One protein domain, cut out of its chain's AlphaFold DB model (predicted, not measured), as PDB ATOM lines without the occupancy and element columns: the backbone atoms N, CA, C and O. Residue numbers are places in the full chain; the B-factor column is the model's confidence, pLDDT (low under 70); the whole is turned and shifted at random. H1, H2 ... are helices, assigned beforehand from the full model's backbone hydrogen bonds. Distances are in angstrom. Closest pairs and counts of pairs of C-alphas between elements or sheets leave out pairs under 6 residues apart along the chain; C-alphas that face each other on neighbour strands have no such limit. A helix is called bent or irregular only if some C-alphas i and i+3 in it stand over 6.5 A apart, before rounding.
ATOM      1  N   VAL A  59      95.854 113.627 133.285       72.88
ATOM      2  CA  VAL A  59      96.234 113.667 134.713       72.88
ATOM      3  C   VAL A  59      97.034 114.939 135.031       72.88
ATOM      4  O   VAL A  59      96.934 115.479 136.137       72.88
ATOM      5  N   LEU A  60      97.787 115.453 134.055       69.56
ATOM      6  CA  LEU A  60      98.540 116.697 134.175       69.56
ATOM      7  C   LEU A  60      97.627 117.926 134.337       69.56
ATOM      8  O   LEU A  60      97.871 118.734 135.240       69.56
ATOM      9  N   SER A  61      96.563 118.052 133.538       69.19
ATOM     10  CA  SER A  61      95.604 119.164 133.632       69.19
ATOM     11  C   SER A  61      94.832 119.139 134.959       69.19
ATOM     12  O   SER A  61      94.637 120.184 135.585       69.19
ATOM     13  N   VAL A  62      94.471 117.954 135.469       75.62
ATOM     14  CA  VAL A  62      93.783 117.802 136.764       75.62
ATOM     15  C   VAL A  62      94.671 118.220 137.931       75.62
ATOM     16  O   VAL A  62      94.219 118.928 138.839       75.62
ATOM     17  N   ILE A  63      95.949 117.835 137.904       74.31
ATOM     18  CA  ILE A  63      96.932 118.310 138.886       74.31
ATOM     19  C   ILE A  63      97.082 119.833 138.774       74.31
ATOM     20  O   ILE A  63      97.065 120.517 139.800       74.31
ATOM     21  N   GLY A  64      97.151 120.368 137.550       72.12
ATOM     22  CA  GLY A  64      97.176 121.804 137.271       72.12
ATOM     23  C   GLY A  64      96.009 122.543 137.926       72.12
ATOM     24  O   GLY A  64      96.236 123.376 138.802       72.12
ATOM     25  N   ARG A  65      94.768 122.159 137.598       79.06
ATOM     26  CA  ARG A  65      93.520 122.729 138.145       79.06
ATOM     27  C   ARG A  65      93.445 122.640 139.671       79.06
ATOM     28  O   ARG A  65      92.941 123.555 140.322       79.06
ATOM     29  N   SER A  66      93.973 121.567 140.266       82.50
ATOM     30  CA  SER A  66      94.023 121.424 141.726       82.50
ATOM     31  C   SER A  66      94.985 122.416 142.390       82.50
ATOM     32  O   SER A  66      94.781 122.762 143.557       82.50
ATOM     33  N   ILE A  67      96.035 122.851 141.689       83.31
ATOM     34  CA  ILE A  67      97.055 123.770 142.209       83.31
ATOM     35  C   ILE A  67      96.709 125.231 141.875       83.31
ATOM     36  O   ILE A  67      96.991 126.115 142.687       83.31
ATOM     37  N   THR A  68      96.032 125.502 140.754       85.94
ATOM     38  CA  THR A  68      95.612 126.845 140.311       85.94
ATOM     39  C   THR A  68      94.989 127.727 141.403       85.94
ATOM     40  O   THR A  68      95.394 128.885 141.505       85.94
ATOM     41  N   PRO A  69      94.084 127.257 142.294       86.31
ATOM     42  CA  PRO A  69      93.522 128.125 143.332       86.31
ATOM     43  C   PRO A  69      94.573 128.677 144.306       86.31
ATOM     44  O   PRO A  69      94.360 129.748 144.876       86.31
ATOM     45  N   ILE A  76      96.228 134.672 138.728       87.88
ATOM     46  CA  ILE A  76      95.874 133.514 137.892       87.88
ATOM     47  C   ILE A  76      94.456 133.074 138.252       87.88
ATOM     48  O   ILE A  76      94.207 132.575 139.351       87.88
ATOM     49  N   GLU A  77      93.513 133.286 137.341       83.69
ATOM     50  CA  GLU A  77      92.132 132.847 137.530       83.69
ATOM     51  C   GLU A  77      92.014 131.321 137.435       83.69
ATOM     52  O   GLU A  77      92.889 130.644 136.899       83.69
ATOM     53  N   LYS A  78      90.928 130.758 137.977       79.25
ATOM     54  CA  LYS A  78      90.714 129.299 137.992       79.25
ATOM     55  C   LYS A  78      90.661 128.696 136.592       79.25
ATOM     56  O   LYS A  78      91.070 127.552 136.416       79.25
ATOM     57  N   ASP A  79      90.176 129.480 135.639       79.56
ATOM     58  CA  ASP A  79      90.019 129.075 134.247       79.56
ATOM     59  C   ASP A  79      91.370 129.101 133.512       79.56
ATOM     60  O   ASP A  79      91.575 128.351 132.566       79.56
ATOM     61  N   ASN A  80      92.352 129.851 134.031       85.69
ATOM     62  CA  ASN A  80      93.729 129.854 133.547       85.69
ATOM     63  C   ASN A  80      94.588 128.773 134.236       85.69
ATOM     64  O   ASN A  80      95.655 129.016 134.816       85.69
ATOM     65  N   TRP A  81      94.100 127.537 134.180       84.56
ATOM     66  CA  TRP A  81      94.871 126.366 134.576       84.56
ATOM     67  C   TRP A  81      96.102 126.103 133.675       84.56
ATOM     68  O   TRP A  81      97.106 125.651 134.247       84.56
ATOM     69  N   PRO A  82      96.130 126.452 132.359       85.75
ATOM     70  CA  PRO A  82      97.321 126.281 131.522       85.75
ATOM     71  C   PRO A  82      98.541 127.031 132.058       85.75
ATOM     72  O   PRO A  82      99.629 126.463 132.122       85.75
ATOM     73  N   ALA A  83      98.374 128.253 132.584       88.25
ATOM     74  CA  ALA A  83      99.469 128.982 133.233       88.25
ATOM     75  C   ALA A  83     100.058 128.240 134.447       88.25
ATOM     76  O   ALA A  83     101.255 128.324 134.724       88.25
ATOM     77  N   THR A  84      99.239 127.480 135.180       88.25
ATOM     78  CA  THR A  84      99.721 126.684 136.320       88.25
ATOM     79  C   THR A  84     100.477 125.439 135.851       88.25
ATOM     80  O   THR A  84     101.503 125.091 136.441       88.25
ATOM     81  N   VAL A  85     100.005 124.787 134.785       85.50
ATOM     82  CA  VAL A  85     100.703 123.652 134.163       85.50
ATOM     83  C   VAL A  85     102.037 124.110 133.578       85.50
ATOM     84  O   VAL A  85     103.060 123.510 133.899       85.50
ATOM     85  N   GLY A  86     102.053 125.232 132.854       87.75
ATOM     86  CA  GLY A  86     103.272 125.861 132.342       87.75
ATOM     87  C   GLY A  86     104.279 126.183 133.448       87.75
ATOM     88  O   GLY A  86     105.483 125.987 133.298       87.75
ATOM     89  N   LEU A  87     103.810 126.599 134.625       89.25
ATOM     90  CA  LEU A  87     104.708 126.819 135.754       89.25
ATOM     91  C   LEU A  87     105.322 125.517 136.293       89.25
ATOM     92  O   LEU A  87     106.498 125.481 136.672       89.25
ATOM     93  N   PHE A  88     104.530 124.447 136.332       85.44
ATOM     94  CA  PHE A  88     104.984 123.135 136.777       85.44
ATOM     95  C   PHE A  88     105.977 122.511 135.791       85.44
ATOM     96  O   PHE A  88     107.021 122.014 136.216       85.44
ATOM     97  N   THR A  89     105.705 122.578 134.488       82.56
ATOM     98  CA  THR A  89     106.611 122.105 133.425       82.56
ATOM     99  C   THR A  89     107.912 122.912 133.437       82.56
ATOM    100  O   THR A  89     109.009 122.341 133.412       82.56
ATOM    101  N   GLY A  90     107.801 124.227 133.642       85.94
ATOM    102  CA  GLY A  90     108.920 125.146 133.808       85.94
ATOM    103  C   GLY A  90     109.911 124.757 134.895       85.94
ATOM    104  O   GLY A  90     111.123 124.957 134.755       85.94
ATOM    105  N   MET A  91     109.410 124.184 135.992       85.12
ATOM    106  CA  MET A  91     110.236 123.750 137.116       85.12
ATOM    107  C   MET A  91     111.249 122.676 136.714       85.12
ATOM    108  O   MET A  91     112.326 122.575 137.313       85.12
ATOM    109  N   PHE A  92     110.945 121.912 135.666       82.56
ATOM    110  CA  PHE A  92     111.871 120.952 135.088       82.56
ATOM    111  C   PHE A  92     112.795 121.608 134.057       82.56
ATOM    112  O   PHE A  92     114.009 121.388 134.124       82.56
ATOM    113  N   ALA A  93     112.253 122.455 133.177       82.69
ATOM    114  CA  ALA A  93     113.004 123.204 132.171       82.69
ATOM    115  C   ALA A  93     112.363 124.574 131.898       82.69
ATOM    116  O   ALA A  93     111.215 124.641 131.479       82.69
ATOM    117  N   LYS A  94     113.113 125.669 132.085       82.06
ATOM    118  CA  LYS A  94     112.575 127.040 131.975       82.06
ATOM    119  C   LYS A  94     112.052 127.374 130.572       82.06
ATOM    120  O   LYS A  94     111.015 128.012 130.475       82.06
ATOM    121  N   GLU A  95     112.708 126.882 129.524       81.38
ATOM    122  CA  GLU A  95     112.270 127.099 128.135       81.38
ATOM    123  C   GLU A  95     111.009 126.300 127.780       81.38
ATOM    124  O   GLU A  95     110.221 126.716 126.939       81.38
ATOM    125  N   ALA A  96     110.760 125.181 128.471       79.31
ATOM    126  CA  ALA A  96     109.576 124.362 128.222       79.31
ATOM    127  C   ALA A  96     108.275 125.078 128.606       79.31
ATOM    128  O   ALA A  96     107.216 124.657 128.160       79.31
ATOM    129  N   ILE A  97     108.341 126.163 129.393       85.62
ATOM    130  CA  ILE A  97     107.167 126.973 129.743       85.62
ATOM    131  C   ILE A  97     106.491 127.482 128.473       85.62
ATOM    132  O   ILE A  97     105.282 127.332 128.353       85.62
ATOM    133  N   VAL A  98     107.265 128.048 127.540       81.62
ATOM    134  CA  VAL A  98     106.721 128.659 126.319       81.62
ATOM    135  C   VAL A  98     106.057 127.596 125.453       81.62
ATOM    136  O   VAL A  98     104.882 127.743 125.156       81.62
ATOM    137  N   GLY A  99     106.741 126.480 125.174       77.25
ATOM    138  CA  GLY A  99     106.159 125.388 124.384       77.25
ATOM    139  C   GLY A  99     104.929 124.750 125.036       77.25
ATOM    140  O   GLY A  99     103.966 124.429 124.355       77.25
ATOM    141  N   THR A 100     104.908 124.611 126.368       80.44
ATOM    142  CA  THR A 100     103.719 124.079 127.059       80.44
ATOM    143  C   THR A 100     102.563 125.066 127.106       80.44
ATOM    144  O   THR A 100     101.416 124.645 127.145       80.44
ATOM    145  N   LEU A 101     102.842 126.372 127.146       83.44
ATOM    146  CA  LEU A 101     101.790 127.375 127.057       83.44
ATOM    147  C   LEU A 101     101.248 127.444 125.637       83.44
ATOM    148  O   LEU A 101     100.039 127.510 125.493       83.44
ATOM    149  N   ASP A 102     102.117 127.393 124.630       81.00
ATOM    150  CA  ASP A 102     101.703 127.380 123.232       81.00
ATOM    151  C   ASP A 102     100.777 126.198 122.945       81.00
ATOM    152  O   ASP A 102      99.627 126.432 122.607       81.00
ATOM    153  N   ALA A 103     101.191 124.968 123.264       78.44
ATOM    154  CA  ALA A 103     100.349 123.782 123.084       78.44
ATOM    155  C   ALA A 103      98.992 123.876 123.814       78.44
ATOM    156  O   ALA A 103      97.947 123.614 123.233       78.44
ATOM    157  N   LEU A 104      98.980 124.293 125.087       79.81
ATOM    158  CA  LEU A 104      97.743 124.325 125.883       79.81
ATOM    159  C   LEU A 104      96.834 125.522 125.567       79.81
ATOM    160  O   LEU A 104      95.654 125.508 125.917       79.81
ATOM    161  N   TYR A 105      97.373 126.592 124.981       81.31
ATOM    162  CA  TYR A 105      96.575 127.731 124.531       81.31
ATOM    163  C   TYR A 105      96.157 127.598 123.064       81.31
ATOM    164  O   TYR A 105      95.130 128.179 122.708       81.31
ATOM    165  N   SER A 106      96.880 126.842 122.235       74.75
ATOM    166  CA  SER A 106      96.506 126.546 120.849       74.75
ATOM    167  C   SER A 106      95.434 125.464 120.751       74.75
ATOM    168  O   SER A 106      94.643 125.496 119.819       74.75
ATOM    169  N   GLU A 107      95.287 124.587 121.749       61.12
ATOM    170  CA  GLU A 107      94.312 123.479 121.748       61.12
ATOM    171  C   GLU A 107      92.824 123.906 121.709       61.12
ATOM    172  O   GLU A 107      91.926 123.093 121.495       61.12
ATOM    173  N   SER A 108      92.520 125.204 121.848       50.72
ATOM    174  CA  SER A 108      91.182 125.729 121.502       50.72
ATOM    175  C   SER A 108      90.903 125.723 119.986       50.72
ATOM    176  O   SER A 108      89.755 125.869 119.564       50.72
ATOM    177  N   SER A 109      91.942 125.541 119.175       41.56
ATOM    178  CA  SER A 109      91.929 125.264 117.740       41.56
ATOM    179  C   SER A 109      92.236 123.779 117.572       41.56
ATOM    180  O   SER A 109      93.383 123.366 117.478       41.56
ATOM    181  N   ALA A 110      91.188 122.958 117.598       39.50
ATOM    182  CA  ALA A 110      91.294 121.550 117.254       39.50
ATOM    183  C   ALA A 110      91.659 121.416 115.768       39.50
ATOM    184  O   ALA A 110      90.770 121.318 114.921       39.50
ATOM    185  N   ASP A 111      92.952 121.417 115.460       37.81
ATOM    186  CA  ASP A 111      93.430 120.782 114.244       37.81
ATOM    187  C   ASP A 111      93.480 119.273 114.501       37.81
ATOM    188  O   ASP A 111      94.193 118.762 115.365       37.81
ATOM    189  N   VAL A 153     104.659 146.014 117.709       56.66
ATOM    190  CA  VAL A 153     103.859 145.075 118.534       56.66
ATOM    191  C   VAL A 153     102.345 145.316 118.379       56.66
ATOM    192  O   VAL A 153     101.526 144.744 119.094       56.66
ATOM    193  N   SER A 154     101.961 146.215 117.473       58.03
ATOM    194  CA  SER A 154     100.582 146.451 117.062       58.03
ATOM    195  C   SER A 154     100.034 145.330 116.177       58.03
ATOM    196  O   SER A 154      98.815 145.166 116.131       58.03
ATOM    197  N   ASP A 155     100.901 144.589 115.476       66.38
ATOM    198  CA  ASP A 155     100.504 143.537 114.538       66.38
ATOM    199  C   ASP A 155     100.807 142.147 115.119       66.38
ATOM    200  O   ASP A 155     101.957 141.711 115.189       66.38
ATOM    201  N   LEU A 156      99.760 141.471 115.596       64.75
ATOM    202  CA  LEU A 156      99.865 140.155 116.233       64.75
ATOM    203  C   LEU A 156     100.355 139.077 115.257       64.75
ATOM    204  O   LEU A 156     100.990 138.127 115.706       64.75
ATOM    205  N   ASP A 157     100.116 139.250 113.955       63.06
ATOM    206  CA  ASP A 157     100.553 138.306 112.924       63.06
ATOM    207  C   ASP A 157     102.080 138.378 112.739       63.06
ATOM    208  O   ASP A 157     102.753 137.354 112.681       63.06
ATOM    209  N   ALA A 158     102.662 139.583 112.777       65.31
ATOM    210  CA  ALA A 158     104.114 139.764 112.694       65.31
ATOM    211  C   ALA A 158     104.854 139.229 113.935       65.31
ATOM    212  O   ALA A 158     105.977 138.740 113.830       65.31
ATOM    213  N   VAL A 159     104.230 139.316 115.115       65.25
ATOM    214  CA  VAL A 159     104.787 138.778 116.367       65.25
ATOM    215  C   VAL A 159     104.686 137.250 116.407       65.25
ATOM    216  O   VAL A 159     105.631 136.594 116.833       65.25
ATOM    217  N   ALA A 160     103.570 136.686 115.941       65.62
ATOM    218  CA  ALA A 160     103.380 135.244 115.801       65.62
ATOM    219  C   ALA A 160     104.418 134.621 114.851       65.62
ATOM    220  O   ALA A 160     105.081 133.651 115.220       65.62
ATOM    221  N   ASP A 161     104.630 135.241 113.686       66.62
ATOM    222  CA  ASP A 161     105.598 134.781 112.683       66.62
ATOM    223  C   ASP A 161     107.053 134.837 113.185       66.62
ATOM    224  O   ASP A 161     107.851 133.958 112.867       66.62
ATOM    225  N   GLU A 162     107.422 135.852 113.976       65.81
ATOM    226  CA  GLU A 162     108.791 135.991 114.500       65.81
ATOM    227  C   GLU A 162     109.063 135.107 115.726       65.81
ATOM    228  O   GLU A 162     110.211 134.762 116.000       65.81
ATOM    229  N   GLN A 163     108.023 134.728 116.471       61.91
ATOM    230  CA  GLN A 163     108.155 133.857 117.640       61.91
ATOM    231  C   GLN A 163     107.872 132.377 117.343       61.91
ATOM    232  O   GLN A 163     108.049 131.567 118.250       61.91
ATOM    233  N   GLU A 164     107.463 132.033 116.115       66.06
ATOM    234  CA  GLU A 164     106.977 130.696 115.727       66.06
ATOM    235  C   GLU A 164     105.808 130.215 116.619       66.06
ATOM    236  O   GLU A 164     105.740 129.049 116.998       66.06
ATOM    237  N   ILE A 165     104.899 131.126 116.993       68.56
ATOM    238  CA  ILE A 165     103.760 130.874 117.900       68.56
ATOM    239  C   ILE A 165     102.452 131.117 117.147       68.56
ATOM    240  O   ILE A 165     102.364 132.065 116.369       68.56
ATOM    241  N   GLU A 166     101.397 130.339 117.408       71.19
ATOM    242  CA  GLU A 166     100.096 130.602 116.783       71.19
ATOM    243  C   GLU A 166      99.465 131.932 117.245       71.19
ATOM    244  O   GLU A 166      99.489 132.319 118.417       71.19
ATOM    245  N   THR A 167      98.796 132.638 116.332       70.69
ATOM    246  CA  THR A 167      98.061 133.876 116.660       70.69
ATOM    247  C   THR A 167      96.912 133.622 117.648       70.69
ATOM    248  O   THR A 167      96.580 134.480 118.475       70.69
ATOM    249  N   THR A 168      96.344 132.412 117.621       73.69
ATOM    250  CA  THR A 168      95.351 131.883 118.569       73.69
ATOM    251  C   THR A 168      95.923 131.824 119.987       73.69
ATOM    252  O   THR A 168      95.291 132.357 120.903       73.69
ATOM    253  N   THR A 169      97.148 131.315 120.165       76.06
ATOM    254  CA  THR A 169      97.889 131.307 121.436       76.06
ATOM    255  C   THR A 169      98.010 132.714 122.015       76.06
ATOM    256  O   THR A 169      97.688 132.934 123.188       76.06
ATOM    257  N   LEU A 170      98.402 133.701 121.201       75.69
ATOM    258  CA  LEU A 170      98.535 135.094 121.649       75.69
ATOM    259  C   LEU A 170      97.187 135.682 122.096       75.69
ATOM    260  O   LEU A 170      97.108 136.369 123.122       75.69
ATOM    261  N   SER A 171      96.112 135.373 121.368       76.06
ATOM    262  CA  SER A 171      94.756 135.817 121.706       76.06
ATOM    263  C   SER A 171      94.227 135.168 122.994       76.06
ATOM    264  O   SER A 171      93.659 135.856 123.848       76.06
ATOM    265  N   ASN A 172      94.491 133.874 123.189       80.62
ATOM    266  CA  ASN A 172      94.057 133.105 124.351       80.62
ATOM    267  C   ASN A 172      94.855 133.488 125.600       80.62
ATOM    268  O   ASN A 172      94.267 133.662 126.668       80.62
ATOM    269  N   MET A 173      96.160 133.750 125.472       80.06
ATOM    270  CA  MET A 173      96.956 134.350 126.546       80.06
ATOM    271  C   MET A 173      96.404 135.718 126.955       80.06
ATOM    272  O   MET A 173      96.261 135.993 128.146       80.06
ATOM    273  N   ALA A 174      96.058 136.583 126.000       79.88
ATOM    274  CA  ALA A 174      95.489 137.892 126.319       79.88
ATOM    275  C   ALA A 174      94.103 137.791 126.986       79.88
ATOM    276  O   ALA A 174      93.791 138.606 127.855       79.88
ATOM    277  N   ALA A 175      93.292 136.799 126.608       82.19
ATOM    278  CA  ALA A 175      91.943 136.599 127.128       82.19
ATOM    279  C   ALA A 175      91.902 135.919 128.510       82.19
ATOM    280  O   ALA A 175      91.084 136.294 129.348       82.19
ATOM    281  N   LEU A 176      92.772 134.931 128.761       83.94
ATOM    282  CA  LEU A 176      92.766 134.118 129.988       83.94
ATOM    283  C   LEU A 176      93.495 134.777 131.165       83.94
ATOM    284  O   LEU A 176      93.338 134.363 132.317       83.94
ATOM    285  N   PHE A 177      94.300 135.810 130.919       86.12
ATOM    286  CA  PHE A 177      94.821 136.655 131.988       86.12
ATOM    287  C   PHE A 177      93.850 137.804 132.284       86.12
ATOM    288  O   PHE A 177      93.431 138.527 131.388       86.12
ATOM    289  N   SER A 178      93.593 138.067 133.572       78.38
ATOM    290  CA  SER A 178      92.739 139.169 134.075       78.38
ATOM    291  C   SER A 178      93.240 140.593 133.741       78.38
ATOM    292  O   SER A 178      92.711 141.596 134.223       78.38
ATOM    293  N   GLY A 179      94.287 140.692 132.921       85.12
ATOM    294  CA  GLY A 179      94.888 141.906 132.397       85.12
ATOM    295  C   GLY A 179      96.403 141.755 132.200       85.12
ATOM    296  O   GLY A 179      97.023 140.858 132.781       85.12
TER     297      GLY A 179
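What this domain is: This is residues 59 to 69, 76 to 111 and 153 to 179 of the 279 residues of the protein "Gate domain-containing protein" of Gammaproteobacteria bacterium (UniProt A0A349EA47). A helical hairpin, H2 and H3, forms the middle; H1 packs across H2, while H5 packs near the last residues of H3 and has H4 beyond it. The 74 printed residues, with five named helices in order H1 to H5 and no named strand, are all helix in class and compact, with a radius of gyration of the C-alphas of 12.6 A and spans of 35 by 26 by 25 A.

Where its parts are: H1, residues 59 to 69, 17.0 A, begins at C-alpha (96.234, 113.667, 134.713); it is only just irregular, C-alphas 66 and 69 being 6.9 A apart. H2 is residues 81 to 92, 17.8 A; H3, 96 to 106, 15.2 A; H4, 156 to 163, 10.5 A; H5, 167 to 176, 14.3 A, ending at C-alpha (92.766, 134.118, 129.988).

How they stand to each other: H1 touches H2, closest C-alphas Gly 64 and Val 85, 5.1 A. The hairpin's helices touch at a shallow tilt of 23 degrees, opposite ways, closest C-alphas Gly 90 and Ile 97, 4.8 A. H3 touches H5 about perpendicular at 88 degrees, closest C-alphas Tyr 105 and Thr 169, 4.9 A. H4 touches H5, closest C-alphas Ala 160 and Thr 167, 5.6 A. H3, H4 and H5 have every O i to N i+4 pair within hydrogen-bond range, H1 6 of 7, H2 7 of 8.

The domain as a whole: Cuts at 70 to 75 and 112 to 152 leave C-alpha gaps of 8.0 A and 26.8 A. Confidence is under 70 at residues 60 to 61, 107 to 111 and 153 to 165.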